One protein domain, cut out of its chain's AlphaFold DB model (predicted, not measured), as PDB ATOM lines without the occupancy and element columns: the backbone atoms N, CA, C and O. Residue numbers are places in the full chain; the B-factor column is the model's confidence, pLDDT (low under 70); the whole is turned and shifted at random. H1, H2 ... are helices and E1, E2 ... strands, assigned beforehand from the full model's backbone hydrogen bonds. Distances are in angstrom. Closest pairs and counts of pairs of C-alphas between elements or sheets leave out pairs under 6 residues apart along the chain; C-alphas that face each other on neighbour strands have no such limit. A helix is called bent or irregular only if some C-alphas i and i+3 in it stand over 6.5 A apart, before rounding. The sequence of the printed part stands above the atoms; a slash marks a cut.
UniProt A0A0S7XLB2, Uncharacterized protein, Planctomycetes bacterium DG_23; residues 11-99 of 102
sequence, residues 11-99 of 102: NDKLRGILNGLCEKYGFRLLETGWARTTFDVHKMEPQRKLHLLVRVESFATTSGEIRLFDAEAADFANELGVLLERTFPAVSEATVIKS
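Overview. This is residues 11 to 99 of the 102 residues of an uncharacterized protein of Planctomycetes bacterium DG_23 (UniProt A0A0S7XLB2). A strongly twisted sheet of five strands has two long helices, H1 and H3, packed over one of its faces, making two layers, while the other face has no long helix. H1 covers the E1 and E2 part and H3 the E4 part, and the short helix H2 sits at the turn from E3 to E4. The 89 printed residues hold three named helices and five named strands, in the order H1 E1 E2 E3 H2 E4 H3 E5; the class is mixed, helices and strands. The sheet runs E1, E2, E3, E4, E5 and is mixed, with E4 and E5 parallel and the other neighbours antiparallel. The whole is compact, with a radius of gyration of the C-alphas of 12.1 A and spans of 40 by 28 by 23 A.

Along the chain. Begin with the sheet at C-alpha 28, (-71.605, 39.251, -69.286), where E1, residues 28 to 32, starts. E2 is residues 38 to 44 and E3 residues 50 to 57, each 18.7 A long; look at residue 53, where E3 bends by 69 degrees. E4 is residues 65 to 68, and E5, residues 95 to 98, ends at C-alpha 98, (-70.210, 38.915, -88.818). For the helices, find C-alpha 11 at (-83.485, 27.718, -73.647); from there H1 runs 20.8 A to residue 25. H2 is residues 60 to 63. H3, residues 71 to 87, is 24.6 A long and irregular, with C-alphas 72 and 75 7.6 A apart.

Arrangement. E1, E2 and E3 form a meander, each strand the antiparallel neighbour of the one before; look for N 30 and O 40 at 2.8 A, then N 41 and O 54 at 2.8 A. E3 and E4 are antiparallel, with N 55 and O 67 at 2.8 A. E4 and E5 are parallel, with N 68 and O 97 at 2.8 A; with H3 they make a strand-helix-strand unit, two parallel neighbour strands joined through a helix, and its crossover is right-handed. H1 is on the sheet at a height of 9.6 A, over E1 and E2; its closest C-alphas to E1 are those of Cys 22 and Arg 28, 5.7 A. H3 is on the same face at 8.6 A, over E4 and only just over E3, on which 3 of its C-alphas fall; its closest C-alphas to E4 are those of Ala 77 and Ile 66, 6.8 A. H1 and H3 touch, closest at the C-alphas of Leu 21 and Phe 76, 7.1 A, at a steep tilt of 39 degrees, opposite ways. H2 only grazes the sheet. In H1 every O i to N i+4 pair is within hydrogen-bond range, in H3 11 of 13, and H2 is too short for such a pair.

Size, cuts and confidence. The two C-alphas farthest apart are those of Gln 47 and Pro 89, 40.6 A. The printed part has no cut and no long link; H3 to E5 is short and the others are tight. The mean pLDDT of the printed part is 89.7, and residues 34 to 35 are under 70.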
ATOM      1  N   ASN A  11     -83.887  26.394 -74.129       84.50
ATOM      2  CA  ASN A  11     -83.485  27.718 -73.647       84.50
ATOM      3  C   ASN A  11     -82.664  27.657 -72.352       84.50
ATOM      4  O   ASN A  11     -81.689  28.392 -72.219       84.50
ATOM      5  N   ASP A  12     -83.009  26.776 -71.407       87.31
ATOM      6  CA  ASP A  12     -82.242  26.621 -70.165       87.31
ATOM      7  C   ASP A  12     -80.863  26.009 -70.437       87.31
ATOM      8  O   ASP A  12     -79.877  26.377 -69.794       87.31
ATOM      9  N   LYS A  13     -80.779  25.078 -71.399       89.56
ATOM     10  CA  LYS A  13     -79.502  24.507 -71.851       89.56
ATOM     11  C   LYS A  13     -78.645  25.567 -72.535       89.56
ATOM     12  O   LYS A  13     -77.475  25.705 -72.187       89.56
ATOM     13  N   LEU A  14     -79.236  26.341 -73.448       90.75
ATOM     14  CA  LEU A  14     -78.562  27.428 -74.152       90.75
ATOM     15  C   LEU A  14     -78.044  28.480 -73.169       90.75
ATOM     16  O   LEU A  14     -76.868  28.832 -73.211       90.75
ATOM     17  N   ARG A  15     -78.883  28.915 -72.220       91.38
ATOM     18  CA  ARG A  15     -78.482  29.831 -71.145       91.38
ATOM     19  C   ARG A  15     -77.314  29.261 -70.334       91.38
ATOM     20  O   ARG A  15     -76.390  29.994 -70.001       91.38
ATOM     21  N   GLY A  16     -77.336  27.963 -70.029       92.25
ATOM     22  CA  GLY A  16     -76.245  27.277 -69.332       92.25
ATOM     23  C   GLY A  16     -74.920  27.317 -70.101       92.25
ATOM     24  O   GLY A  16     -73.896  27.670 -69.519       92.25
ATOM     25  N   ILE A  17     -74.949  27.011 -71.402       93.94
ATOM     26  CA  ILE A  17     -73.778  27.095 -72.291       93.94
ATOM     27  C   ILE A  17     -73.228  28.523 -72.320       93.94
ATOM     28  O   ILE A  17     -72.035  28.735 -72.109       93.94
ATOM     29  N   LEU A  18     -74.104  29.504 -72.544       94.25
ATOM     30  CA  LEU A  18     -73.720  30.905 -72.670       94.25
ATOM     31  C   LEU A  18     -73.141  31.462 -71.372       94.25
ATOM     32  O   LEU A  18     -72.128  32.152 -71.425       94.25
ATOM     33  N   ASN A  19     -73.724  31.135 -70.216       94.62
ATOM     34  CA  ASN A  19     -73.162  31.528 -68.924       94.62
ATOM     35  C   ASN A  19     -71.771  30.923 -68.707       94.62
ATOM     36  O   ASN A  19     -70.853  31.660 -68.357       94.62
ATOM     37  N   GLY A  20     -71.588  29.625 -68.975       94.75
ATOM     38  CA  GLY A  20     -70.283  28.972 -68.821       94.75
ATOM     39  C   GLY A  20     -69.205  29.579 -69.724       94.75
ATOM     40  O   GLY A  20     -68.079  29.809 -69.285       94.75
ATOM     41  N   LEU A  21     -69.556  29.912 -70.969       95.06
ATOM     42  CA  LEU A  21     -68.644  30.625 -71.860       95.06
ATOM     43  C   LEU A  21     -68.396  32.066 -71.400       95.06
ATOM     44  O   LEU A  21     -67.257  32.522 -71.413       95.06
ATOM     45  N   CYS A  22     -69.418  32.794 -70.955       94.56
ATOM     46  CA  CYS A  22     -69.238  34.161 -70.466       94.56
ATOM     47  C   CYS A  22     -68.293  34.204 -69.259       94.56
ATOM     48  O   CYS A  22     -67.401  35.046 -69.224       94.56
ATOM     49  N   GLU A  23     -68.419  33.267 -68.318       94.25
ATOM     50  CA  GLU A  23     -67.496  33.137 -67.186       94.25
ATOM     51  C   GLU A  23     -66.061  32.855 -67.646       94.25
ATOM     52  O   GLU A  23     -65.130  33.508 -67.175       94.25
ATOM     53  N   LYS A  24     -65.882  31.941 -68.610       95.19
ATOM     54  CA  LYS A  24     -64.566  31.595 -69.170       95.19
ATOM     55  C   LYS A  24     -63.862  32.794 -69.816       95.19
ATOM     56  O   LYS A  24     -62.656  32.952 -69.641       95.19
ATOM     57  N   TYR A  25     -64.598  33.617 -70.560       92.81
ATOM     58  CA  TYR A  25     -64.047  34.753 -71.310       92.81
ATOM     59  C   TYR A  25     -64.140  36.096 -70.559       92.81
ATOM     60  O   TYR A  25     -63.673  37.117 -71.059       92.81
ATOM     61  N   GLY A  26     -64.721  36.125 -69.354       92.88
ATOM     62  CA  GLY A  26     -64.915  37.361 -68.586       92.88
ATOM     63  C   GLY A  26     -65.983  38.299 -69.167       92.88
ATOM     64  O   GLY A  26     -65.945  39.510 -68.938       92.88
ATOM     65  N   PHE A  27     -66.936  37.753 -69.920       94.81
ATOM     66  CA  PHE A  27     -68.056  38.484 -70.507       94.81
ATOM     67  C   PHE A  27     -69.299  38.429 -69.616       94.81
ATOM     68  O   PHE A  27     -69.363  37.715 -68.615       94.81
ATOM     69  N   ARG A  28     -70.314  39.216 -69.969       93.88
ATOM     70  CA  ARG A  28     -71.605  39.251 -69.286       93.88
ATOM     71  C   ARG A  28     -72.731  38.885 -70.228       93.88
ATOM     72  O   ARG A  28     -72.879  39.502 -71.277       93.88
ATOM     73  N   LEU A  29     -73.562  37.949 -69.791       93.62
ATOM     74  CA  LEU A  29     -74.790  37.582 -70.474       93.62
ATOM     75  C   LEU A  29     -75.943  38.473 -70.005       93.62
ATOM     76  O   LEU A  29     -76.185  38.602 -68.804       93.62
ATOM     77  N   LEU A  30     -76.668  39.063 -70.949       92.25
ATOM     78  CA  LEU A  30     -77.944  39.721 -70.713       92.25
ATOM     79  C   LEU A  30     -79.021  39.029 -71.532       92.25
ATOM     80  O   LEU A  30     -78.879  38.826 -72.732       92.25
ATOM     81  N   GLU A  31     -80.112  38.679 -70.870       90.06
ATOM     82  CA  GLU A  31     -81.267  38.072 -71.511       90.06
ATOM     83  C   GLU A  31     -82.360  39.118 -71.705       90.06
ATOM     84  O   GLU A  31     -82.735  39.825 -70.767       90.06
ATOM     85  N   THR A  32     -82.868  39.227 -72.929       84.75
ATOM     86  CA  THR A  32     -83.911  40.181 -73.309       84.75
ATOM     87  C   THR A  32     -84.969  39.512 -74.191       84.75
ATOM     88  O   THR A  32     -84.733  38.462 -74.775       84.75
ATOM     89  N   GLY A  33     -86.158  40.115 -74.290       71.62
ATOM     90  CA  GLY A  33     -87.234  39.642 -75.171       71.62
ATOM     91  C   GLY A  33     -88.183  38.620 -74.529       71.62
ATOM     92  O   GLY A  33     -87.779  37.560 -74.066       71.62
ATOM     93  N   TRP A  34     -89.480  38.951 -74.521       63.06
ATOM     94  CA  TRP A  34     -90.546  38.103 -73.958       63.06
ATOM     95  C   TRP A  34     -91.057  37.030 -74.930       63.06
ATOM     96  O   TRP A  34     -91.339  35.913 -74.514       63.06
ATOM     97  N   ALA A  35     -91.195  37.361 -76.221       66.25
ATOM     98  CA  ALA A  35     -91.720  36.440 -77.240       66.25
ATOM     99  C   ALA A  35     -90.619  35.635 -77.954       66.25
ATOM    100  O   ALA A  35     -90.853  34.515 -78.400       66.25
ATOM    101  N   ARG A  36     -89.419  36.215 -78.066       74.50
ATOM    102  CA  ARG A  36     -88.199  35.575 -78.568       74.50
ATOM    103  C   ARG A  36     -87.074  35.931 -77.619       74.50
ATOM    104  O   ARG A  36     -86.663  37.091 -77.567       74.50
ATOM    105  N   THR A  37     -86.636  34.953 -76.839       85.69
ATOM    106  CA  THR A  37     -85.539  35.160 -75.903       85.69
ATOM    107  C   THR A  37     -84.276  35.423 -76.706       85.69
ATOM    108  O   THR A  37     -83.889  34.637 -77.567       85.69
ATOM    109  N   THR A  38     -83.666  36.563 -76.445       90.44
ATOM    110  CA  THR A  38     -82.433  37.023 -77.059       90.44
ATOM    111  C   THR A  38     -81.375  37.083 -75.974       90.44
ATOM    112  O   THR A  38     -81.601  37.635 -74.898       90.44
ATOM    113  N   PHE A  39     -80.226  36.497 -76.256       92.56
ATOM    114  CA  PHE A  39     -79.082  36.445 -75.374       92.56
ATOM    115  C   PHE A  39     -77.978  37.327 -75.940       92.56
ATOM    116  O   PHE A  39     -77.405  37.029 -76.989       92.56
ATOM    117  N   ASP A  40     -77.678  38.398 -75.220       94.25
ATOM    118  CA  ASP A  40     -76.673  39.380 -75.589       94.25
ATOM    119  C   ASP A  40     -75.444  39.234 -74.698       94.25
ATOM    120  O   ASP A  40     -75.516  39.353 -73.472       94.25
ATOM    121  N   VAL A  41     -74.300  38.999 -75.324       94.12
ATOM    122  CA  VAL A  41     -73.004  38.866 -74.668       94.12
ATOM    123  C   VAL A  41     -72.284  40.197 -74.756       94.12
ATOM    124  O   VAL A  41     -72.070  40.733 -75.845       94.12
ATOM    125  N   HIS A  42     -71.890  40.716 -73.602       94.25
ATOM    126  CA  HIS A  42     -71.260  42.017 -73.477       94.25
ATOM    127  C   HIS A  42     -69.900  41.934 -72.802       94.25
ATOM    128  O   HIS A  42     -69.701  41.169 -71.857       94.25
ATOM    129  N   LYS A  43     -69.000  42.828 -73.200       92.88
ATOM    130  CA  LYS A  43     -67.814  43.166 -72.419       92.88
ATOM    131  C   LYS A  43     -68.108  44.374 -71.541       92.88
ATOM    132  O   LYS A  43     -68.774  45.319 -71.965       92.88
ATOM    133  N   MET A  44     -67.618  44.338 -70.305       88.75
ATOM    134  CA  MET A  44     -67.648  45.504 -69.427       88.75
ATOM    135  C   MET A  44     -66.440  46.385 -69.736       88.75
ATOM    136  O   MET A  44     -65.305  45.981 -69.494       88.75
ATOM    137  N   GLU A  45     -66.680  47.591 -70.235       87.06
ATOM    138  CA  GLU A  45     -65.617  48.570 -70.447       87.06
ATOM    139  C   GLU A  45     -65.312  49.380 -69.172       87.06
ATOM    140  O   GLU A  45     -66.179  49.509 -68.297       87.06
ATOM    141  N   PRO A  46     -64.113  49.992 -69.054       79.06
ATOM    142  CA  PRO A  46     -63.703  50.762 -67.872       79.06
ATOM    143  C   PRO A  46     -64.685  51.872 -67.470       79.06
ATOM    144  O   PRO A  46     -64.804  52.212 -66.295       79.06
ATOM    145  N   GLN A  47     -65.437  52.411 -68.433       82.06
ATOM    146  CA  GLN A  47     -66.446  53.453 -68.218       82.06
ATOM    147  C   GLN A  47     -67.822  52.904 -67.794       82.06
ATOM    148  O   GLN A  47     -68.816  53.624 -67.860       82.06
ATOM    149  N   ARG A  48     -67.909  51.632 -67.375       75.19
ATOM    150  CA  ARG A  48     -69.172  50.911 -67.103       75.19
ATOM    151  C   ARG A  48     -70.115  50.849 -68.309       75.19
ATOM    152  O   ARG A  48     -71.321  50.662 -68.150       75.19
ATOM    153  N   LYS A  49     -69.567  51.002 -69.513       82.19
ATOM    154  CA  LYS A  49     -70.307  50.840 -70.758       82.19
ATOM    155  C   LYS A  49     -70.352  49.353 -71.099       82.19
ATOM    156  O   LYS A  49     -69.343  48.657 -70.993       82.19
ATOM    157  N   LEU A  50     -71.535  48.870 -71.464       86.19
ATOM    158  CA  LEU A  50     -71.701  47.531 -72.011       86.19
ATOM    159  C   LEU A  50     -71.420  47.601 -73.506       86.19
ATOM    160  O   LEU A  50     -72.117  48.309 -74.234       86.19
ATOM    161  N   HIS A  51     -70.390  46.887 -73.939       89.75
ATOM    162  CA  HIS A  51     -70.053  46.750 -75.347       89.75
ATOM    163  C   HIS A  51     -70.593  45.423 -75.865       89.75
ATOM    164  O   HIS A  51     -70.262  44.378 -75.304       89.75
ATOM    165  N   LEU A  52     -71.474  45.463 -76.865       92.50
ATOM    166  CA  LEU A  52     -72.112  44.267 -77.415       92.50
ATOM    167  C   LEU A  52     -71.113  43.513 -78.289       92.50
ATOM    168  O   LEU A  52     -70.626  44.045 -79.280       92.50
ATOM    169  N   LEU A  53     -70.853  42.263 -77.927       92.88
ATOM    170  CA  LEU A  53     -69.916  41.396 -78.625       92.88
ATOM    171  C   LEU A  53     -70.640  40.396 -79.526       92.88
ATOM    172  O   LEU A  53     -70.312  40.260 -80.704       92.88
ATOM    173  N   VAL A  54     -71.623  39.688 -78.966       93.88
ATOM    174  CA  VAL A  54     -72.337  38.589 -79.632       93.88
ATOM    175  C   VAL A  54     -73.820  38.636 -79.270       93.88
ATOM    176  O   VAL A  54     -74.164  38.929 -78.127       93.88
ATOM    177  N   ARG A  55     -74.699  38.311 -80.222       93.88
ATOM    178  CA  ARG A  55     -76.132  38.075 -79.989       93.88
ATOM    179  C   ARG A  55     -76.534  36.702 -80.491       93.88
ATOM    180  O   ARG A  55     -76.181  36.308 -81.603       93.88
ATOM    181  N   VAL A  56     -77.333  36.020 -79.686       91.88
ATOM    182  CA  VAL A  56     -77.877  34.696 -79.980       91.88
ATOM    183  C   VAL A  56     -79.368  34.717 -79.683       91.88
ATOM    184  O   VAL A  56     -79.783  35.121 -78.602       91.88
ATOM    185  N   GLU A  57     -80.195  34.289 -80.625       89.06
ATOM    186  CA  GLU A  57     -81.635  34.138 -80.390       89.06
ATOM    187  C   GLU A  57     -81.934  32.721 -79.883       89.06
ATOM    188  O   GLU A  57     -81.193  31.785 -80.165       89.06
ATOM    189  N   SER A  58     -83.043  32.513 -79.170       81.38
ATOM    190  CA  SER A  58     -83.458  31.179 -78.702       81.38
ATOM    191  C   SER A  58     -83.574  30.151 -79.832       81.38
ATOM    192  O   SER A  58     -83.341  28.960 -79.629       81.38
ATOM    193  N   PHE A  59     -83.887  30.615 -81.044       81.62
ATOM    194  CA  PHE A  59     -83.915  29.795 -82.255       81.62
ATOM    195  C   PHE A  59     -82.541  29.274 -82.689       81.62
ATOM    196  O   PHE A  59     -82.500  28.329 -83.470       81.62
ATOM    197  N   ALA A  60     -81.432  29.787 -82.152       72.88
ATOM    198  CA  ALA A  60     -80.092  29.264 -82.423       72.88
ATOM    199  C   ALA A  60     -79.928  27.797 -81.993       72.88
ATOM    200  O   ALA A  60     -79.078  27.094 -82.525       72.88
ATOM    201  N   THR A  61     -80.792  27.299 -81.103       78.69
ATOM    202  CA  THR A  61     -80.919  25.862 -80.785       78.69
ATOM    203  C   THR A  61     -81.394  25.006 -81.968       78.69
ATOM    204  O   THR A  61     -81.354  23.781 -81.900       78.69
ATOM    205  N   THR A  62     -81.837  25.640 -83.056       82.38
ATOM    206  CA  THR A  62     -82.271  25.001 -84.305       82.38
ATOM    207  C   THR A  62     -81.535  25.542 -85.528       82.38
ATOM    208  O   THR A  62     -81.104  24.750 -86.354       82.38
ATOM    209  N   SER A  63     -81.349  26.862 -85.651       87.44
ATOM    210  CA  SER A  63     -80.662  27.468 -86.801       87.44
ATOM    211  C   SER A  63     -79.139  27.472 -86.681       87.44
ATOM    212  O   SER A  63     -78.461  27.625 -87.688       87.44
ATOM    213  N   GLY A  64     -78.590  27.349 -85.466       88.56
ATOM    214  CA  GLY A  64     -77.150  27.474 -85.230       88.56
ATOM    215  C   GLY A  64     -76.588  28.878 -85.469       88.56
ATOM    216  O   GLY A  64     -75.373  29.039 -85.534       88.56
ATOM    217  N   GLU A  65     -77.436  29.898 -85.627       93.50
ATOM    218  CA  GLU A  65     -76.990  31.251 -85.962       93.50
ATOM    219  C   GLU A  65     -76.442  32.005 -84.744       93.50
ATOM    220  O   GLU A  65     -77.097  32.136 -83.706       93.50
ATOM    221  N   ILE A  66     -75.247  32.571 -84.911       94.12
ATOM    222  CA  ILE A  66     -74.555  33.391 -83.917       94.12
ATOM    223  C   ILE A  66     -74.191  34.716 -84.581       94.12
ATOM    224  O   ILE A  66     -73.426  34.733 -85.544       94.12
ATOM    225  N   ARG A  67     -74.699  35.845 -84.079       94.56
ATOM    226  CA  ARG A  67     -74.322  37.168 -84.606       94.56
ATOM    227  C   ARG A  67     -73.138  37.727 -83.838       94.56
ATOM    228  O   ARG A  67     -73.237  37.926 -82.633       94.56
ATOM    229  N   LEU A  68     -72.047  38.008 -84.539       93.75
ATOM    230  CA  LEU A  68     -70.811  38.575 -84.008       93.75
ATOM    231  C   LEU A  68     -70.714  40.057 -84.389       93.75
ATOM    232  O   LEU A  68     -70.607  40.379 -85.570       93.75
ATOM    233  N   PHE A  69     -70.726  40.945 -83.399       92.81
ATOM    234  CA  PHE A  69     -70.621  42.399 -83.590       92.81
ATOM    235  C   PHE A  69     -69.204  42.932 -83.401       92.81
ATOM    236  O   PHE A  69     -68.892  44.004 -83.911       92.81
ATOM    237  N   ASP A  70     -68.342  42.189 -82.703       91.69
ATOM    238  CA  ASP A  70     -66.957  42.581 -82.448       91.69
ATOM    239  C   ASP A  70     -65.999  41.406 -82.670       91.69
ATOM    240  O   ASP A  70     -66.266  40.280 -82.251       91.69
ATOM    241  N   ALA A  71     -64.879  41.655 -83.352       91.06
ATOM    242  CA  ALA A  71     -63.893  40.633 -83.679       91.06
ATOM    243  C   ALA A  71     -63.185  40.068 -82.438       91.06
ATOM    244  O   ALA A  71     -62.726  38.929 -82.479       91.06
ATOM    245  N   GLU A  72     -63.148  40.812 -81.328       90.56
ATOM    246  CA  GLU A  72     -62.590  40.353 -80.053       90.56
ATOM    247  C   GLU A  72     -63.288  39.081 -79.541       90.56
ATOM    248  O   GLU A  72     -62.671  38.241 -78.891       90.56
ATOM    249  N   ALA A  73     -64.566  38.889 -79.878       93.25
ATOM    250  CA  ALA A  73     -65.337  37.719 -79.470       93.25
ATOM    251  C   ALA A  73     -65.350  36.584 -80.508       93.25
ATOM    252  O   ALA A  73     -66.186  35.685 -80.416       93.25
ATOM    253  N   ALA A  74     -64.443  36.596 -81.491       93.38
ATOM    254  CA  ALA A  74     -64.374  35.550 -82.512       93.38
ATOM    255  C   ALA A  74     -64.141  34.153 -81.909       93.38
ATOM    256  O   ALA A  74     -64.845  33.212 -82.270       93.38
ATOM    257  N   ASP A  75     -63.218  34.025 -80.951       94.50
ATOM    258  CA  ASP A  75     -62.937  32.744 -80.284       94.50
ATOM    259  C   ASP A  75     -64.137  32.252 -79.469       94.50
ATOM    260  O   ASP A  75     -64.509  31.079 -79.542       94.50
ATOM    261  N   PHE A  76     -64.811  33.174 -78.775       95.38
ATOM    262  CA  PHE A  76     -66.061  32.890 -78.074       95.38
ATOM    263  C   PHE A  76     -67.144  32.385 -79.036       95.38
ATOM    264  O   PHE A  76     -67.802  31.387 -78.749       95.38
ATOM    265  N   ALA A  77     -67.337  33.051 -80.180       94.31
ATOM    266  CA  ALA A  77     -68.360  32.684 -81.156       94.31
ATOM    267  C   ALA A  77     -68.076  31.322 -81.807       94.31
ATOM    268  O   ALA A  77     -68.997  30.525 -81.980       94.31
ATOM    269  N   ASN A  78     -66.808  31.025 -82.102       95.00
ATOM    270  CA  ASN A  78     -66.395  29.720 -82.620       95.00
ATOM    271  C   ASN A  78     -66.652  28.601 -81.600       95.00
ATOM    272  O   ASN A  78     -67.230  27.570 -81.940       95.00
ATOM    273  N   GLU A  79     -66.264  28.803 -80.339       96.25
ATOM    274  CA  GLU A  79     -66.486  27.808 -79.285       96.25
ATOM    275  C   GLU A  79     -67.978  27.599 -79.007       96.25
ATOM    276  O   GLU A  79     -68.424  26.463 -78.829       96.25
ATOM    277  N   LEU A  80     -68.765  28.677 -79.036       94.81
ATOM    278  CA  LEU A  80     -70.216  28.597 -78.956       94.81
ATOM    279  C   LEU A  80     -70.792  27.754 -80.098       94.81
ATOM    280  O   LEU A  80     -71.608  26.882 -79.822       94.81
ATOM    281  N   GLY A  81     -70.348  27.958 -81.342       93.75
ATOM    282  CA  GLY A  81     -70.805  27.170 -82.491       93.75
ATOM    283  C   GLY A  81     -70.597  25.668 -82.294       93.75
ATOM    284  O   GLY A  81     -71.545  24.889 -82.393       93.75
ATOM    285  N   VAL A  82     -69.396  25.272 -81.863       95.12
ATOM    286  CA  VAL A  82     -69.071  23.868 -81.553       95.12
ATOM    287  C   VAL A  82     -69.957  23.313 -80.431       95.12
ATOM    288  O   VAL A  82     -70.370  22.151 -80.469       95.12
ATOM    289  N   LEU A  83     -70.254  24.113 -79.404       94.00
ATOM    290  CA  LEU A  83     -71.129  23.687 -78.308       94.00
ATOM    291  C   LEU A  83     -72.592  23.566 -78.743       94.00
ATOM    292  O   LEU A  83     -73.281  22.668 -78.250       94.00
ATOM    293  N   LEU A  84     -73.061  24.419 -79.659       92.94
ATOM    294  CA  LEU A  84     -74.409  24.329 -80.216       92.94
ATOM    295  C   LEU A  84     -74.586  23.031 -81.009       92.94
ATOM    296  O   LEU A  84     -75.495  22.268 -80.691       92.94
ATOM    297  N   GLU A  85     -73.680  22.737 -81.943       93.06
ATOM    298  CA  GLU A  85     -73.699  21.504 -82.752       93.06
ATOM    299  C   GLU A  85     -73.657  20.236 -81.887       93.06
ATOM    300  O   GLU A  85     -74.346  19.252 -82.148       93.06
ATOM    301  N   ARG A  86     -72.869  20.250 -80.804       93.06
ATOM    302  CA  ARG A  86     -72.761  19.104 -79.888       93.06
ATOM    303  C   ARG A  86     -73.984  18.919 -78.999       93.06
ATOM    304  O   ARG A  86     -74.285  17.792 -78.610       93.06
ATOM    305  N   THR A  87     -74.637  20.011 -78.604       90.94
ATOM    306  CA  THR A  87     -75.711  19.966 -77.599       90.94
ATOM    307  C   THR A  87     -77.091  19.832 -78.229       90.94
ATOM    308  O   THR A  87     -77.968  19.193 -77.641       90.94
ATOM    309  N   PHE A  88     -77.294  20.428 -79.402       89.88
ATOM    310  CA  PHE A  88     -78.588  20.502 -80.064       89.88
ATOM    311  C   PHE A  88     -78.559  19.699 -81.367       89.88
ATOM    312  O   PHE A  88     -78.012  20.171 -82.357       89.88
ATOM    313  N   PRO A  89     -79.209  18.520 -81.418       88.44
ATOM    314  CA  PRO A  89     -79.220  17.672 -82.614       88.44
ATOM    315  C   PRO A  89     -79.818  18.336 -83.861       88.44
ATOM    316  O   PRO A  89     -79.577  17.879 -84.973       88.44
ATOM    317  N   ALA A  90     -80.636  19.377 -83.679       87.50
ATOM    318  CA  ALA A  90     -81.225  20.144 -84.774       87.50
ATOM    319  C   ALA A  90     -80.212  21.073 -85.465       87.50
ATOM    320  O   ALA A  90     -80.433  21.460 -86.609       87.50
ATOM    321  N   VAL A  91     -79.102  21.405 -84.799       89.69
ATOM    322  CA  VAL A  91     -78.034  22.243 -85.350       89.69
ATOM    323  C   VAL A  91     -77.029  21.337 -86.052       89.69
ATOM    324  O   VAL A  91     -76.203  20.698 -85.408       89.69
ATOM    325  N   SER A  92     -77.120  21.260 -87.380       87.62
ATOM    326  CA  SER A  92     -76.162  20.484 -88.187       87.62
ATOM    327  C   SER A  92     -74.841  21.224 -88.399       87.62
ATOM    328  O   SER A  92     -73.793  20.592 -88.431       87.62
ATOM    329  N   GLU A  93     -74.904  22.549 -88.537       90.81
ATOM    330  CA  GLU A  93     -73.751  23.433 -88.702       90.81
ATOM    331  C   GLU A  93     -74.092  24.786 -88.072       90.81
ATOM    332  O   GLU A  93     -75.125  25.384 -88.387       90.81
ATOM    333  N   ALA A  94     -73.256  25.261 -87.152       92.44
ATOM    334  CA  ALA A  94     -73.408  26.579 -86.558       92.44
ATOM    335  C   ALA A  94     -72.764  27.646 -87.451       92.44
ATOM    336  O   ALA A  94     -71.614  27.533 -87.867       92.44
ATOM    337  N   THR A  95     -73.497  28.727 -87.713       92.69
ATOM    338  CA  THR A  95     -73.051  29.808 -88.599       92.69
ATOM    339  C   THR A  95     -72.783  31.081 -87.805       92.69
ATOM    340  O   THR A  95     -73.673  31.620 -87.145       92.69
ATOM    341  N   VAL A  96     -71.560  31.608 -87.917       93.12
ATOM    342  CA  VAL A  96     -71.182  32.900 -87.330       93.12
ATOM    343  C   VAL A  96     -71.379  34.017 -88.356       93.12
ATOM    344  O   VAL A  96     -70.624  34.148 -89.319       93.12
ATOM    345  N   ILE A  97     -72.385  34.856 -88.127       93.50
ATOM    346  CA  ILE A  97     -72.712  36.015 -88.956       93.50
ATOM    347  C   ILE A  97     -71.958  37.226 -88.411       93.50
ATOM    348  O   ILE A  97     -72.256  37.719 -87.325       93.50
ATOM    349  N   LYS A  98     -70.983  37.719 -89.172       91.12
ATOM    350  CA  LYS A  98     -70.210  38.915 -88.818       91.12
ATOM    351  C   LYS A  98     -71.006  40.167 -89.185       91.12
ATOM    352  O   LYS A  98     -71.381  40.349 -90.339       91.12
ATOM    353  N   SER A  99     -71.272  41.019 -88.207       87.81
ATOM    354  CA  SER A  99     -72.027  42.270 -88.337       87.81
ATOM    355  C   SER A  99     -71.264  43.406 -87.660       87.81
ATOM    356  O   SER A  99     -71.782  44.061 -86.757       87.81
TER     357      SER A  99